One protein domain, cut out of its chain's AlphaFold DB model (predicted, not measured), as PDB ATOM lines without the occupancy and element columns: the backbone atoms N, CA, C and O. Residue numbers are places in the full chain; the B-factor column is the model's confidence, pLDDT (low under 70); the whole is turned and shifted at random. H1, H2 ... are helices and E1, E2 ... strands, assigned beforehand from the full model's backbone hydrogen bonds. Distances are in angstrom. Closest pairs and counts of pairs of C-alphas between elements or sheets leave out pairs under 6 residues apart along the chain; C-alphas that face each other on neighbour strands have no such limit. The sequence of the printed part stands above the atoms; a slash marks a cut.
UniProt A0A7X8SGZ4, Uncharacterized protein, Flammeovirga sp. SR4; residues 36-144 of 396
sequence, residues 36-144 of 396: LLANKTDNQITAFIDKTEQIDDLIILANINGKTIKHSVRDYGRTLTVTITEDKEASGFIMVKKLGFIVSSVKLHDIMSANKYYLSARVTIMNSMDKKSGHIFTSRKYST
ATOM      1  N   LEU A  36     111.442  94.796  56.753       87.38
ATOM      2  CA  LEU A  36     111.198  96.015  55.987       87.38
ATOM      3  C   LEU A  36     109.774  95.973  55.431       87.38
ATOM      4  O   LEU A  36     109.463  95.165  54.558       87.38
ATOM      5  N   LEU A  37     108.919  96.860  55.927       87.06
ATOM      6  CA  LEU A  37     107.614  97.135  55.344       87.06
ATOM      7  C   LEU A  37     107.737  98.360  54.446       87.06
ATOM      8  O   LEU A  37     108.220  99.404  54.878       87.06
ATOM      9  N   ALA A  38     107.297  98.243  53.199       86.19
ATOM     10  CA  ALA A  38     107.288  99.349  52.259       86.19
ATOM     11  C   ALA A  38     105.888  99.537  51.678       86.19
ATOM     12  O   ALA A  38     105.170  98.567  51.444       86.19
ATOM     13  N   ASN A  39     105.504 100.790  51.473       85.81
ATOM     14  CA  ASN A  39     104.225 101.178  50.902       85.81
ATOM     15  C   ASN A  39     104.434 102.305  49.890       85.81
ATOM     16  O   ASN A  39     105.232 103.216  50.131       85.81
ATOM     17  N   LYS A  40     103.698 102.256  48.784       83.94
ATOM     18  CA  LYS A  40     103.742 103.252  47.713       83.94
ATOM     19  C   LYS A  40     102.325 103.759  47.452       83.94
ATOM     20  O   LYS A  40     101.399 102.970  47.321       83.94
ATOM     21  N   THR A  41     102.173 105.073  47.406       81.31
ATOM     22  CA  THR A  41     100.998 105.787  46.897       81.31
ATOM     23  C   THR A  41     101.434 106.659  45.722       81.31
ATOM     24  O   THR A  41     102.627 106.748  45.420       81.31
ATOM     25  N   ASP A  42     100.484 107.333  45.082       79.94
ATOM     26  CA  ASP A  42     100.744 108.160  43.896       79.94
ATOM     27  C   ASP A  42     101.732 109.308  44.171       79.94
ATOM     28  O   ASP A  42     102.534 109.677  43.317       79.94
ATOM     29  N   ASN A  43     101.739 109.826  45.401       81.19
ATOM     30  CA  ASN A  43     102.544 110.977  45.816       81.19
ATOM     31  C   ASN A  43     103.570 110.668  46.921       81.19
ATOM     32  O   ASN A  43     104.324 111.557  47.338       81.19
ATOM     33  N   GLN A  44     103.628 109.432  47.428       84.25
ATOM     34  CA  GLN A  44     104.447 109.111  48.593       84.25
ATOM     35  C   GLN A  44     104.962 107.674  48.587       84.25
ATOM     36  O   GLN A  44     104.258 106.718  48.282       84.25
ATOM     37  N   ILE A  45     106.208 107.513  49.020       84.44
ATOM     38  CA  ILE A  45     106.811 106.220  49.327       84.44
ATOM     39  C   ILE A  45     107.158 106.209  50.810       84.44
ATOM     40  O   ILE A  45     107.800 107.130  51.317       84.44
ATOM     41  N   THR A  46     106.735 105.161  51.509       86.50
ATOM     42  CA  THR A  46     107.019 104.954  52.929       86.50
ATOM     43  C   THR A  46     107.754 103.639  53.119       86.50
ATOM     44  O   THR A  46     107.327 102.613  52.601       86.50
ATOM     45  N   ALA A  47     108.839 103.666  53.883       88.69
ATOM     46  CA  ALA A  47     109.555 102.493  54.355       88.69
ATOM     47  C   ALA A  47     109.610 102.503  55.878       88.69
ATOM     48  O   ALA A  47     109.840 103.544  56.492       88.69
ATOM     49  N   PHE A  48     109.399 101.341  56.478       90.19
ATOM     50  CA  PHE A  48     109.308 101.168  57.914       90.19
ATOM     51  C   PHE A  48     110.007  99.882  58.350       90.19
ATOM     52  O   PHE A  48     109.807  98.827  57.746       90.19
ATOM     53  N   ILE A  49     110.815  99.968  59.403       89.12
ATOM     54  CA  ILE A  49     111.491  98.813  59.994       89.12
ATOM     55  C   ILE A  49     110.690  98.292  61.187       89.12
ATOM     56  O   ILE A  49     110.603  98.938  62.232       89.12
ATOM     57  N   ASP A  50     110.161  97.086  61.039       83.00
ATOM     58  CA  ASP A  50     109.348  96.397  62.033       83.00
ATOM     59  C   ASP A  50     110.148  95.308  62.778       83.00
ATOM     60  O   ASP A  50     111.164  94.817  62.284       83.00
ATOM     61  N   LYS A  51     109.651  94.905  63.952       80.81
ATOM     62  CA  LYS A  51     110.051  93.745  64.781       80.81
ATOM     63  C   LYS A  51     111.451  93.698  65.398       80.81
ATOM     64  O   LYS A  51     111.619  92.940  66.343       80.81
ATOM     65  N   THR A  52     112.424  94.463  64.917       82.38
ATOM     66  CA  THR A  52     113.778  94.456  65.502       82.38
ATOM     67  C   THR A  52     113.897  95.431  66.670       82.38
ATOM     68  O   THR A  52     113.420  96.560  66.573       82.38
ATOM     69  N   GLU A  53     114.553  95.041  67.760       75.44
ATOM     70  CA  GLU A  53     114.857  95.944  68.888       75.44
ATOM     71  C   GLU A  53     116.185  96.694  68.687       75.44
ATOM     72  O   GLU A  53     116.387  97.778  69.226       75.44
ATOM     73  N   GLN A  54     117.084  96.156  67.859       79.19
ATOM     74  CA  GLN A  54     118.427  96.698  67.646       79.19
ATOM     75  C   GLN A  54     118.425  97.771  66.555       79.19
ATOM     76  O   GLN A  54     118.784  97.498  65.408       79.19
ATOM     77  N   ILE A  55     118.007  98.987  66.910       80.25
ATOM     78  CA  ILE A  55     117.822 100.081  65.943       80.25
ATOM     79  C   ILE A  55     119.003 101.031  65.779       80.25
ATOM     80  O   ILE A  55     119.083 101.713  64.756       80.25
ATOM     81  N   ASP A  56     119.914 101.073  66.749       76.44
ATOM     82  CA  ASP A  56     120.981 102.079  66.785       76.44
ATOM     83  C   ASP A  56     121.950 101.969  65.603       76.44
ATOM     84  O   ASP A  56     122.476 102.973  65.122       76.44
ATOM     85  N   ASP A  57     122.119 100.753  65.087       78.44
ATOM     86  CA  ASP A  57     123.030 100.448  63.986       78.44
ATOM     87  C   ASP A  57     122.332 100.394  62.621       78.44
ATOM     88  O   ASP A  57     122.940  99.973  61.626       78.44
ATOM     89  N   LEU A  58     121.048 100.770  62.566       79.69
ATOM     90  CA  LEU A  58     120.234 100.667  61.362       79.69
ATOM     91  C   LEU A  58     120.236 101.952  60.537       79.69
ATOM     92  O   LEU A  58     120.065 103.067  61.032       79.69
ATOM     93  N   ILE A  59     120.372 101.777  59.225       79.31
ATOM     94  CA  ILE A  59     120.329 102.853  58.240       79.31
ATOM     95  C   ILE A  59     119.414 102.430  57.095       79.31
ATOM     96  O   ILE A  59     119.672 101.429  56.432       79.31
ATOM     97  N   ILE A  60     118.385 103.222  56.805       83.12
ATOM     98  CA  ILE A  60     117.592 103.073  55.584       83.12
ATOM     99  C   ILE A  60     118.286 103.871  54.472       83.12
ATOM    100  O   ILE A  60     118.515 105.076  54.599       83.12
ATOM    101  N   LEU A  61     118.630 103.202  53.375       74.81
ATOM    102  CA  LEU A  61     119.093 103.830  52.143       74.81
ATOM    103  C   LEU A  61     118.009 103.696  51.081       74.81
ATOM    104  O   LEU A  61     117.608 102.586  50.744       74.81
ATOM    105  N   ALA A  62     117.570 104.814  50.520       77.81
ATOM    106  CA  ALA A  62     116.658 104.816  49.385       77.81
ATOM    107  C   ALA A  62     117.331 105.472  48.183       77.81
ATOM    108  O   ALA A  62     117.906 106.548  48.313       77.81
ATOM    109  N   ASN A  63     117.249 104.843  47.017       78.19
ATOM    110  CA  ASN A  63     117.549 105.479  45.743       78.19
ATOM    111  C   ASN A  63     116.231 105.612  44.988       78.19
ATOM    112  O   ASN A  63     115.619 104.602  44.651       78.19
ATOM    113  N   ILE A  64     115.770 106.844  44.786       78.50
ATOM    114  CA  ILE A  64     114.491 107.133  44.135       78.50
ATOM    115  C   ILE A  64     114.760 108.108  42.999       78.50
ATOM    116  O   ILE A  64     115.192 109.239  43.235       78.50
ATOM    117  N   ASN A  65     114.532 107.668  41.764       75.44
ATOM    118  CA  ASN A  65     114.808 108.431  40.546       75.44
ATOM    119  C   ASN A  65     116.251 108.977  40.507       75.44
ATOM    120  O   ASN A  65     116.479 110.141  40.179       75.44
ATOM    121  N   GLY A  66     117.224 108.156  40.923       61.47
ATOM    122  CA  GLY A  66     118.644 108.516  40.977       61.47
ATOM    123  C   GLY A  66     119.055 109.354  42.194       61.47
ATOM    124  O   GLY A  66     120.249 109.535  42.429       61.47
ATOM    125  N   LYS A  67     118.108 109.835  43.012       71.50
ATOM    126  CA  LYS A  67     118.412 110.563  44.253       71.50
ATOM    127  C   LYS A  67     118.604 109.588  45.404       71.50
ATOM    128  O   LYS A  67     117.681 108.855  45.759       71.50
ATOM    129  N   THR A  68     119.789 109.617  46.006       72.19
ATOM    130  CA  THR A  68     120.115 108.781  47.165       72.19
ATOM    131  C   THR A  68     119.785 109.511  48.463       72.19
ATOM    132  O   THR A  68     120.220 110.637  48.693       72.19
ATOM    133  N   ILE A  69     119.027 108.846  49.325       80.38
ATOM    134  CA  ILE A  69     118.627 109.298  50.650       80.38
ATOM    135  C   ILE A  69     119.226 108.331  51.666       80.38
ATOM    136  O   ILE A  69     119.012 107.123  51.575       80.38
ATOM    137  N   LYS A  70     119.952 108.871  52.648       81.50
ATOM    138  CA  LYS A  70     120.469 108.127  53.798       81.50
ATOM    139  C   LYS A  70     119.730 108.558  55.058       81.50
ATOM    140  O   LYS A  70     119.788 109.726  55.435       81.50
ATOM    141  N   HIS A  71     119.060 107.612  55.701       82.94
ATOM    142  CA  HIS A  71     118.232 107.825  56.880       82.94
ATOM    143  C   HIS A  71     118.748 106.954  58.031       82.94
ATOM    144  O   HIS A  71     118.614 105.735  58.004       82.94
ATOM    145  N   SER A  72     119.378 107.585  59.021       83.25
ATOM    146  CA  SER A  72     119.813 106.942  60.268       83.25
ATOM    147  C   SER A  72     118.603 106.664  61.161       83.25
ATOM    148  O   SER A  72     117.893 107.601  61.526       83.25
ATOM    149  N   VAL A  73     118.355 105.398  61.501       83.94
ATOM    150  CA  VAL A  73     117.182 105.013  62.304       83.94
ATOM    151  C   VAL A  73     117.321 105.507  63.738       83.94
ATOM    152  O   VAL A  73     116.353 106.003  64.310       83.94
ATOM    153  N   ARG A  74     118.540 105.453  64.285       83.00
ATOM    154  CA  ARG A  74     118.879 105.990  65.606       83.00
ATOM    155  C   ARG A  74     118.430 107.438  65.791       83.00
ATOM    156  O   ARG A  74     117.887 107.791  66.830       83.00
ATOM    157  N   ASP A  75     118.652 108.265  64.772       72.19
ATOM    158  CA  ASP A  75     118.459 109.714  64.874       72.19
ATOM    159  C   ASP A  75     117.050 110.144  64.443       72.19
ATOM    160  O   ASP A  75     116.472 111.082  65.002       72.19
ATOM    161  N   TYR A  76     116.497 109.475  63.425       77.94
ATOM    162  CA  TYR A  76     115.288 109.922  62.727       77.94
ATOM    163  C   TYR A  76     114.088 108.973  62.863       77.94
ATOM    164  O   TYR A  76     112.990 109.314  62.415       77.94
ATOM    165  N   GLY A  77     114.270 107.832  63.527       79.12
ATOM    166  CA  GLY A  77     113.238 106.829  63.767       79.12
ATOM    167  C   GLY A  77     113.171 105.748  62.693       79.12
ATOM    168  O   GLY A  77     113.922 105.722  61.728       79.12
ATOM    169  N   ARG A  78     112.245 104.804  62.868       88.31
ATOM    170  CA  ARG A  78     112.106 103.618  62.000       88.31
ATOM    171  C   ARG A  78     111.439 103.891  60.657       88.31
ATOM    172  O   ARG A  78     111.371 102.982  59.830       88.31
ATOM    173  N   THR A  79     110.910 105.097  60.461       86.25
ATOM    174  CA  THR A  79     110.052 105.437  59.325       86.25
ATOM    175  C   THR A  79     110.740 106.443  58.415       86.25
ATOM    176  O   THR A  79     110.943 107.604  58.772       86.25
ATOM    177  N   LEU A  80     111.017 106.011  57.189       84.31
ATOM    178  CA  LEU A  80     111.407 106.876  56.090       84.31
ATOM    179  C   LEU A  80     110.180 107.176  55.227       84.31
ATOM    180  O   LEU A  80     109.575 106.268  54.665       84.31
ATOM    181  N   THR A  81     109.871 108.457  55.052       84.88
ATOM    182  CA  THR A  81     108.809 108.911  54.153       84.88
ATOM    183  C   THR A  81     109.377 109.870  53.116       84.88
ATOM    184  O   THR A  81     110.025 110.863  53.465       84.88
ATOM    185  N   VAL A  82     109.122 109.577  51.841       81.50
ATOM    186  CA  VAL A  82     109.601 110.357  50.699       81.50
ATOM    187  C   VAL A  82     108.424 110.783  49.832       81.50
ATOM    188  O   VAL A  82     107.682 109.939  49.336       81.50
ATOM    189  N   THR A  83     108.263 112.088  49.631       82.88
ATOM    190  CA  THR A  83     107.289 112.633  48.676       82.88
ATOM    191  C   THR A  83     107.842 112.536  47.253       82.88
ATOM    192  O   THR A  83     108.964 112.992  46.996       82.88
ATOM    193  N   ILE A  84     107.049 111.966  46.345       78.88
ATOM    194  CA  ILE A  84     107.356 111.811  44.916       78.88
ATOM    195  C   ILE A  84     106.409 112.662  44.059       78.88
ATOM    196  O   ILE A  84     105.313 113.005  44.486       78.88
ATOM    197  N   THR A  85     106.855 113.043  42.862       70.69
ATOM    198  CA  THR A  85     106.017 113.713  41.852       70.69
ATOM    199  C   THR A  85     105.128 112.700  41.135       70.69
ATOM    200  O   THR A  85     105.659 111.703  40.651       70.69
ATOM    201  N   GLU A  86     103.836 113.009  40.993       62.75
ATOM    202  CA  GLU A  86     102.827 112.185  40.295       62.75
ATOM    203  C   GLU A  86     103.191 111.915  38.818       62.75
ATOM    204  O   GLU A  86     102.914 110.841  38.295       62.75
ATOM    205  N   ASP A  87     103.905 112.840  38.165       56.56
ATOM    206  CA  ASP A  87     104.158 112.808  36.715       56.56
ATOM    207  C   ASP A  87     105.225 111.792  36.251       56.56
ATOM    208  O   ASP A  87     105.496 111.679  35.053       56.56
ATOM    209  N   LYS A  88     105.900 111.081  37.166       59.34
ATOM    210  CA  LYS A  88     106.937 110.094  36.814       59.34
ATOM    211  C   LYS A  88     106.815 108.847  37.669       59.34
ATOM    212  O   LYS A  88     106.896 108.933  38.894       59.34
ATOM    213  N   GLU A  89     106.751 107.681  37.023       70.12
ATOM    214  CA  GLU A  89     106.873 106.407  37.728       70.12
ATOM    215  C   GLU A  89     108.170 106.382  38.544       70.12
ATOM    216  O   GLU A  89     109.282 106.402  38.010       70.12
ATOM    217  N   ALA A  90     108.021 106.376  39.870       71.19
ATOM    218  CA  ALA A  90     109.155 106.322  40.775       71.19
ATOM    219  C   ALA A  90     109.884 104.981  40.617       71.19
ATOM    220  O   ALA A  90     109.329 103.918  40.914       71.19
ATOM    221  N   SER A  91     111.137 105.052  40.172       78.50
ATOM    222  CA  SER A  91     112.025 103.914  39.946       78.50
ATOM    223  C   SER A  91     113.206 103.947  40.915       78.50
ATOM    224  O   SER A  91     113.635 105.012  41.363       78.50
ATOM    225  N   GLY A  92     113.709 102.767  41.278       81.44
ATOM    226  CA  GLY A  92     114.823 102.617  42.212       81.44
ATOM    227  C   GLY A  92     114.555 101.569  43.288       81.44
ATOM    228  O   GLY A  92     113.847 100.590  43.039       81.44
ATOM    229  N   PHE A  93     115.131 101.749  44.474       79.00
ATOM    230  CA  PHE A  93     115.070 100.770  45.561       79.00
ATOM    231  C   PHE A  93     115.107 101.418  46.945       79.00
ATOM    232  O   PHE A  93     115.554 102.553  47.120       79.00
ATOM    233  N   ILE A  94     114.701 100.645  47.945       78.88
ATOM    234  CA  ILE A  94     114.910 100.928  49.362       78.88
ATOM    235  C   ILE A  94     115.628  99.729  49.966       78.88
ATOM    236  O   ILE A  94     115.259  98.588  49.704       78.88
ATOM    237  N   MET A  95     116.650  99.970  50.775       80.69
ATOM    238  CA  MET A  95     117.371  98.938  51.507       80.69
ATOM    239  C   MET A  95     117.624  99.367  52.950       80.69
ATOM    240  O   MET A  95     117.740 100.555  53.248       80.69
ATOM    241  N   VAL A  96     117.741  98.392  53.838       78.62
ATOM    242  CA  VAL A  96     118.122  98.566  55.236       78.62
ATOM    243  C   VAL A  96     119.517  98.002  55.409       78.62
ATOM    244  O   VAL A  96     119.797  96.874  54.997       78.62
ATOM    245  N   LYS A  97     120.385  98.790  56.033       73.38
ATOM    246  CA  LYS A  97     121.709  98.372  56.461       73.38
ATOM    247  C   LYS A  97     121.769  98.248  57.973       73.38
ATOM    248  O   LYS A  97     121.235  99.113  58.656       73.38
ATOM    249  N   LYS A  98     122.468  97.229  58.462       71.50
ATOM    250  CA  LYS A  98     122.855  97.055  59.864       71.50
ATOM    251  C   LYS A  98     124.362  96.887  59.936       71.50
ATOM    252  O   LYS A  98     124.891  95.994  59.275       71.50
ATOM    253  N   LEU A  99     125.057  97.746  60.683       62.47
ATOM    254  CA  LEU A  99     126.527  97.698  60.799       62.47
ATOM    255  C   LEU A  99     127.239  97.653  59.426       62.47
ATOM    256  O   LEU A  99     128.243  96.976  59.240       62.47
ATOM    257  N   GLY A 100     126.668  98.332  58.425       49.94
ATOM    258  CA  GLY A 100     127.182  98.365  57.049       49.94
ATOM    259  C   GLY A 100     126.689  97.245  56.119       49.94
ATOM    260  O   GLY A 100     126.716  97.443  54.903       49.94
ATOM    261  N   PHE A 101     126.153  96.141  56.645       53.09
ATOM    262  CA  PHE A 101     125.611  95.025  55.858       53.09
ATOM    263  C   PHE A 101     124.181  95.297  55.410       53.09
ATOM    264  O   PHE A 101     123.377  95.772  56.207       53.09
ATOM    265  N   ILE A 102     123.835  94.961  54.166       66.81
ATOM    266  CA  ILE A 102     122.443  95.008  53.704       66.81
ATOM    267  C   ILE A 102     121.699  93.822  54.315       66.81
ATOM    268  O   ILE A 102     122.081  92.675  54.106       66.81
ATOM    269  N   VAL A 103     120.640  94.105  55.067       71.44
ATOM    270  CA  VAL A 103     119.843  93.088  55.773       71.44
ATOM    271  C   VAL A 103     118.440  92.925  55.197       71.44
ATOM    272  O   VAL A 103     117.797  91.901  55.397       71.44
ATOM    273  N   SER A 104     117.953  93.921  54.455       81.88
ATOM    274  CA  SER A 104     116.673  93.855  53.750       81.88
ATOM    275  C   SER A 104     116.642  94.859  52.600       81.88
ATOM    276  O   SER A 104     117.264  95.916  52.697       81.88
ATOM    277  N   SER A 105     115.928  94.562  51.515       84.19
ATOM    278  CA  SER A 105     115.760  95.486  50.389       84.19
ATOM    279  C   SER A 105     114.512  95.192  49.569       84.19
ATOM    280  O   SER A 105     114.078  94.047  49.493       84.19
ATOM    281  N   VAL A 106     113.984  96.215  48.904       82.00
ATOM    282  CA  VAL A 106     112.838  96.130  47.995       82.00
ATOM    283  C   VAL A 106     113.025  97.109  46.835       82.00
ATOM    284  O   VAL A 106     113.507  98.229  47.030       82.00
ATOM    285  N   LYS A 107     112.660  96.707  45.615       80.69
ATOM    286  CA  LYS A 107     112.634  97.618  44.462       80.69
ATOM    287  C   LYS A 107     111.314  98.379  44.448       80.69
ATOM    288  O   LYS A 107     110.276  97.821  44.779       80.69
ATOM    289  N   LEU A 108     111.325  99.644  44.033       80.94
ATOM    290  CA  LEU A 108     110.131 100.496  44.097       80.94
ATOM    291  C   LEU A 108     108.964 100.015  43.224       80.94
ATOM    292  O   LEU A 108     107.818 100.315  43.544       80.94
ATOM    293  N   HIS A 109     109.243  99.295  42.135       80.44
ATOM    294  CA  HIS A 109     108.200  98.721  41.278       80.44
ATOM    295  C   HIS A 109     107.530  97.488  41.896       80.44
ATOM    296  O   HIS A 109     106.395  97.192  41.548       80.44
ATOM    297  N   ASP A 110     108.198  96.814  42.834       77.75
ATOM    298  CA  ASP A 110     107.661  95.647  43.542       77.75
ATOM    299  C   ASP A 110     106.814  96.051  44.763       77.75
ATOM    300  O   ASP A 110     106.190  95.208  45.408       77.75
ATOM    301  N   ILE A 111     106.792  97.345  45.116       79.44
ATOM    302  CA  ILE A 111     106.016  97.844  46.252       79.44
ATOM    303  C   ILE A 111     104.553  97.971  45.838       79.44
ATOM    304  O   ILE A 111     104.175  98.879  45.096       79.44
ATOM    305  N   MET A 112     103.725  97.093  46.390       71.38
ATOM    306  CA  MET A 112     102.274  97.212  46.315       71.38
ATOM    307  C   MET A 112     101.748  98.147  47.405       71.38
ATOM    308  O   MET A 112     102.301  98.218  48.506       71.38
ATOM    309  N   SER A 113     100.643  98.834  47.118       65.62
ATOM    310  CA  SER A 113      99.922  99.625  48.112       65.62
ATOM    311  C   SER A 113      99.404  98.710  49.224       65.62
ATOM    312  O   SER A 113      98.521  97.879  49.011       65.62
ATOM    313  N   ALA A 114      99.962  98.843  50.422       60.72
ATOM    314  CA  ALA A 114      99.514  98.121  51.600       60.72
ATOM    315  C   ALA A 114      98.280  98.800  52.212       60.72
ATOM    316  O   ALA A 114      98.083 100.013  52.098       60.72
ATOM    317  N   ASN A 115      97.465  98.025  52.932       59.88
ATOM    318  CA  ASN A 115      96.367  98.578  53.716       59.88
ATOM    319  C   ASN A 115      96.925  99.578  54.753       59.88
ATOM    320  O   ASN A 115      97.677  99.189  55.654       59.88
ATOM    321  N   LYS A 116      96.543 100.860  54.632       59.09
ATOM    322  CA  LYS A 116      97.018 101.966  55.485       59.09
ATOM    323  C   LYS A 116      96.864 101.665  56.981       59.09
ATOM    324  O   LYS A 116      97.733 102.053  57.759       59.09
ATOM    325  N   TYR A 117      95.815 100.934  57.369       57.50
ATOM    326  CA  TYR A 117      95.549 100.551  58.759       57.50
ATOM    327  C   TYR A 117      96.585  99.574  59.327       57.50
ATOM    328  O   TYR A 117      96.930  99.653  60.503       57.50
ATOM    329  N   TYR A 118      97.113  98.665  58.503       68.12
ATOM    330  CA  TYR A 118      98.121  97.707  58.957       68.12
ATOM    331  C   TYR A 118      99.449  98.409  59.251       68.12
ATOM    332  O   TYR A 118     100.022  98.236  60.326       68.12
ATOM    333  N   LEU A 119      99.917  99.249  58.322       68.00
ATOM    334  CA  LEU A 119     101.180  99.966  58.485       68.00
ATOM    335  C   LEU A 119     101.123 100.936  59.673       68.00
ATOM    336  O   LEU A 119     102.047 100.956  60.485       68.00
ATOM    337  N   SER A 120     100.030 101.693  59.821       64.50
ATOM    338  CA  SER A 120      99.866 102.630  60.938       64.50
ATOM    339  C   SER A 120      99.824 101.920  62.294       64.50
ATOM    340  O   SER A 120     100.464 102.381  63.240       64.50
ATOM    341  N   ALA A 121      99.157 100.767  62.391       62.81
ATOM    342  CA  ALA A 121      99.144  99.963  63.610       62.81
ATOM    343  C   ALA A 121     100.553  99.480  63.990       62.81
ATOM    344  O   ALA A 121     100.964  99.622  65.143       62.81
ATOM    345  N   ARG A 122     101.329  98.960  63.027       71.44
ATOM    346  CA  ARG A 122     102.708  98.501  63.283       71.44
ATOM    347  C   ARG A 122     103.635  99.647  63.699       71.44
ATOM    348  O   ARG A 122     104.394  99.479  64.653       71.44
ATOM    349  N   VAL A 123     103.520 100.812  63.057       73.12
ATOM    350  CA  VAL A 123     104.268 102.029  63.426       73.12
ATOM    351  C   VAL A 123     103.964 102.448  64.865       73.12
ATOM    352  O   VAL A 123     104.889 102.678  65.640       73.12
ATOM    353  N   THR A 124     102.688 102.486  65.260       66.81
ATOM    354  CA  THR A 124     102.286 102.851  66.630       66.81
ATOM    355  C   THR A 124     102.850 101.886  67.673       66.81
ATOM    356  O   THR A 124     103.362 102.322  68.706       66.81
ATOM    357  N   ILE A 125     102.802 100.577  67.397       69.38
ATOM    358  CA  ILE A 125     103.327  99.554  68.307       69.38
ATOM    359  C   ILE A 125     104.846  99.713  68.484       69.38
ATOM    360  O   ILE A 125     105.317  99.723  69.623       69.38
ATOM    361  N   MET A 126     105.611  99.875  67.396       75.44
ATOM    362  CA  MET A 126     107.066 100.056  67.507       75.44
ATOM    363  C   MET A 126     107.431 101.382  68.177       75.44
ATOM    364  O   MET A 126     108.288 101.380  69.048       75.44
ATOM    365  N   ASN A 127     106.741 102.484  67.871       72.00
ATOM    366  CA  ASN A 127     106.994 103.774  68.527       72.00
ATOM    367  C   ASN A 127     106.795 103.694  70.051       72.00
ATOM    368  O   ASN A 127     107.533 104.317  70.813       72.00
ATOM    369  N   SER A 128     105.804 102.920  70.509       65.44
ATOM    370  CA  SER A 128     105.592 102.659  71.937       65.44
ATOM    371  C   SER A 128     106.754 101.867  72.548       65.44
ATOM    372  O   SER A 128     107.222 102.206  73.635       65.44
ATOM    373  N   MET A 129     107.266 100.852  71.843       68.12
ATOM    374  CA  MET A 129     108.433 100.079  72.286       68.12
ATOM    375  C   MET A 129     109.726 100.892  72.291       68.12
ATOM    376  O   MET A 129     110.480 100.826  73.261       68.12
ATOM    377  N   ASP A 130     109.953 101.712  71.269       70.00
ATOM    378  CA  ASP A 130     111.114 102.595  71.180       70.00
ATOM    379  C   ASP A 130     111.117 103.604  72.331       70.00
ATOM    380  O   ASP A 130     112.136 103.786  72.997       70.00
ATOM    381  N   LYS A 131     109.948 104.183  72.641       70.62
ATOM    382  CA  LYS A 131     109.780 105.089  73.781       70.62
ATOM    383  C   LYS A 131     110.040 104.386  75.117       70.62
ATOM    384  O   LYS A 131     110.695 104.965  75.979       70.62
ATOM    385  N   LYS A 132     109.558 103.148  75.295       65.56
ATOM    386  CA  LYS A 132     109.847 102.332  76.493       65.56
ATOM    387  C   LYS A 132     111.335 102.000  76.628       65.56
ATOM    388  O   LYS A 132     111.826 101.912  77.746       65.56
ATOM    389  N   SER A 133     112.032 101.860  75.505       67.69
ATOM    390  CA  SER A 133     113.472 101.574  75.445       67.69
ATOM    391  C   SER A 133     114.342 102.837  75.530       67.69
ATOM    392  O   SER A 133     115.564 102.745  75.510       67.69
ATOM    393  N   GLY A 134     113.729 104.022  75.656       69.62
ATOM    394  CA  GLY A 134     114.428 105.295  75.846       69.62
ATOM    395  C   GLY A 134     114.851 106.013  74.560       69.62
ATOM    396  O   GLY A 134     115.555 107.019  74.638       69.62
ATOM    397  N   HIS A 135     114.418 105.555  73.385       64.69
ATOM    398  CA  HIS A 135     114.729 106.225  72.124       64.69
ATOM    399  C   HIS A 135     113.821 107.440  71.886       64.69
ATOM    400  O   HIS A 135     112.601 107.391  72.069       64.69
ATOM    401  N   ILE A 136     114.426 108.543  71.438       66.88
ATOM    402  CA  ILE A 136     113.745 109.785  71.060       66.88
ATOM    403  C   ILE A 136     114.225 110.166  69.662       66.88
ATOM    404  O   ILE A 136     115.419 110.353  69.445       66.88
ATOM    405  N   PHE A 137     113.293 110.306  68.721       72.00
ATOM    406  CA  PHE A 137     113.614 110.537  67.313       72.00
ATOM    407  C   PHE A 137     113.292 111.959  66.865       72.00
ATOM    408  O   PHE A 137     112.285 112.546  67.268       72.00
ATOM    409  N   THR A 138     114.097 112.479  65.940       66.69
ATOM    410  CA  THR A 138     113.808 113.737  65.246       66.69
ATOM    411  C   THR A 138     113.166 113.432  63.895       66.69
ATOM    412  O   THR A 138     113.818 112.905  63.000       66.69
ATOM    413  N   SER A 139     111.888 113.765  63.700       61.78
ATOM    414  CA  SER A 139     111.219 113.495  62.418       61.78
ATOM    415  C   SER A 139     111.902 114.239  61.263       61.78
ATOM    416  O   SER A 139     112.116 115.452  61.328       61.78
ATOM    417  N   ARG A 140     112.215 113.518  60.179       66.12
ATOM    418  CA  ARG A 140     112.827 114.075  58.968       66.12
ATOM    419  C   ARG A 140     111.990 113.737  57.740       66.12
ATOM    420  O   ARG A 140     111.734 112.568  57.461       66.12
ATOM    421  N   LYS A 141     111.584 114.768  56.994       66.69
ATOM    422  CA  LYS A 141     110.845 114.631  55.731       66.69
ATOM    423  C   LYS A 141     111.798 114.717  54.542       66.69
ATOM    424  O   LYS A 141     112.705 115.550  54.538       66.69
ATOM    425  N   TYR A 142     111.569 113.884  53.532       74.06
ATOM    426  CA  TYR A 142     112.352 113.851  52.300       74.06
ATOM    427  C   TYR A 142     111.442 114.105  51.097       74.06
ATOM    428  O   TYR A 142     110.281 113.703  51.090       74.06
ATOM    429  N   SER A 143     111.970 114.767  50.070       70.81
ATOM    430  CA  SER A 143     111.245 115.039  48.829       70.81
ATOM    431  C   SER A 143     112.177 114.883  47.637       70.81
ATOM    432  O   SER A 143     113.324 115.337  47.673       70.81
ATOM    433  N   THR A 144     111.691 114.244  46.573       60.25
ATOM    434  CA  THR A 144     112.424 114.136  45.304       60.25
ATOM    435  C   THR A 144     112.086 115.262  44.324       60.25
ATOM    436  O   THR A 144     112.691 115.320  43.251       60.25
TER     437      THR A 144
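What this domain is: This is residues 36 to 144 of the 396 residues of an uncharacterized protein of Flammeovirga sp. SR4 (UniProt A0A7X8SGZ4). Two sheets lie face to face as a sandwich, the four strands E4 E3 E6 E7 against the three strands E1 E2 E5, and the long helix H2 crosses slantwise over the smaller sheet on its face turned away from the larger one. After H2 a stretch with no named element, residues 133 to 144, runs back past the edge strand E5. The 109 printed residues hold two named helices and seven named strands, in the order E1 E2 E3 E4 H1 E5 E6 E7 H2; both sheets are antiparallel throughout, and the class is mixed, helices and strands. The whole is compact, with a radius of gyration of the C-alphas of 13.3 A and spans of 41 by 31 by 22 A.

How they stand to each other: E1, residues 36 to 40, and E2, residues 44 to 50, form a hairpin, with N 37 and O 48 within hydrogen-bond range at 2.8 A. E3, residues 58 to 64, and E4, residues 67 to 72, form another, with N 60 and O 71 2.8 A apart. E5, residues 79 to 83, is antiparallel to E2 at 173 degrees, with N 47 and O 80 2.8 A apart. E6, residues 92 to 98, is antiparallel to E3 at 170 degrees, with N 61 and O 95 2.8 A apart. E6 and E7, residues 101 to 107, form the third hairpin, with N 94 and O 106 2.8 A apart. The sheet E4 E3 E6 E7 is twisted. The facing parts of the two sheets are 10.1 A apart centre to centre, and their strands stand at 22 degrees. H1, residues 73 to 76, only grazes the larger sheet. H2, residues 116 to 132, is on the sheet E1 E2 E5 in two layers, a helix on one face of a sheet, at a height over the sheet of 8.7 A. It is over E1 and E2, at 47 degrees to E2 on the local plane; its closest C-alphas to E2 are those of Met 126 and Asp 50, 7.0 A. In H2 every O i to N i+4 pair is within hydrogen-bond range; H1 is too short for such a pair, and its one O i to N i+3 pair is not within range.

Where its parts are: E1 begins with C-alpha 36 at (111.198, 96.015, 55.987). E2 is 19.1 A long, E3 19.3 A, E6 20.2 A and E7 17.5 A. H2 is 24.6 A long and ends with C-alpha 132 at (109.847, 102.332, 76.493).

The domain as a whole: The C-alphas farthest apart, those of Asp 87 and Lys 132, are 41.5 A apart. The printed part has no cut, and no link is long. Residues 142 to 143 pair in parallel with residues 82 to 83 of E5. The mean pLDDT of the printed part is 74.8; 31 residues are under 70, among them 113 to 121 and 132 to 136.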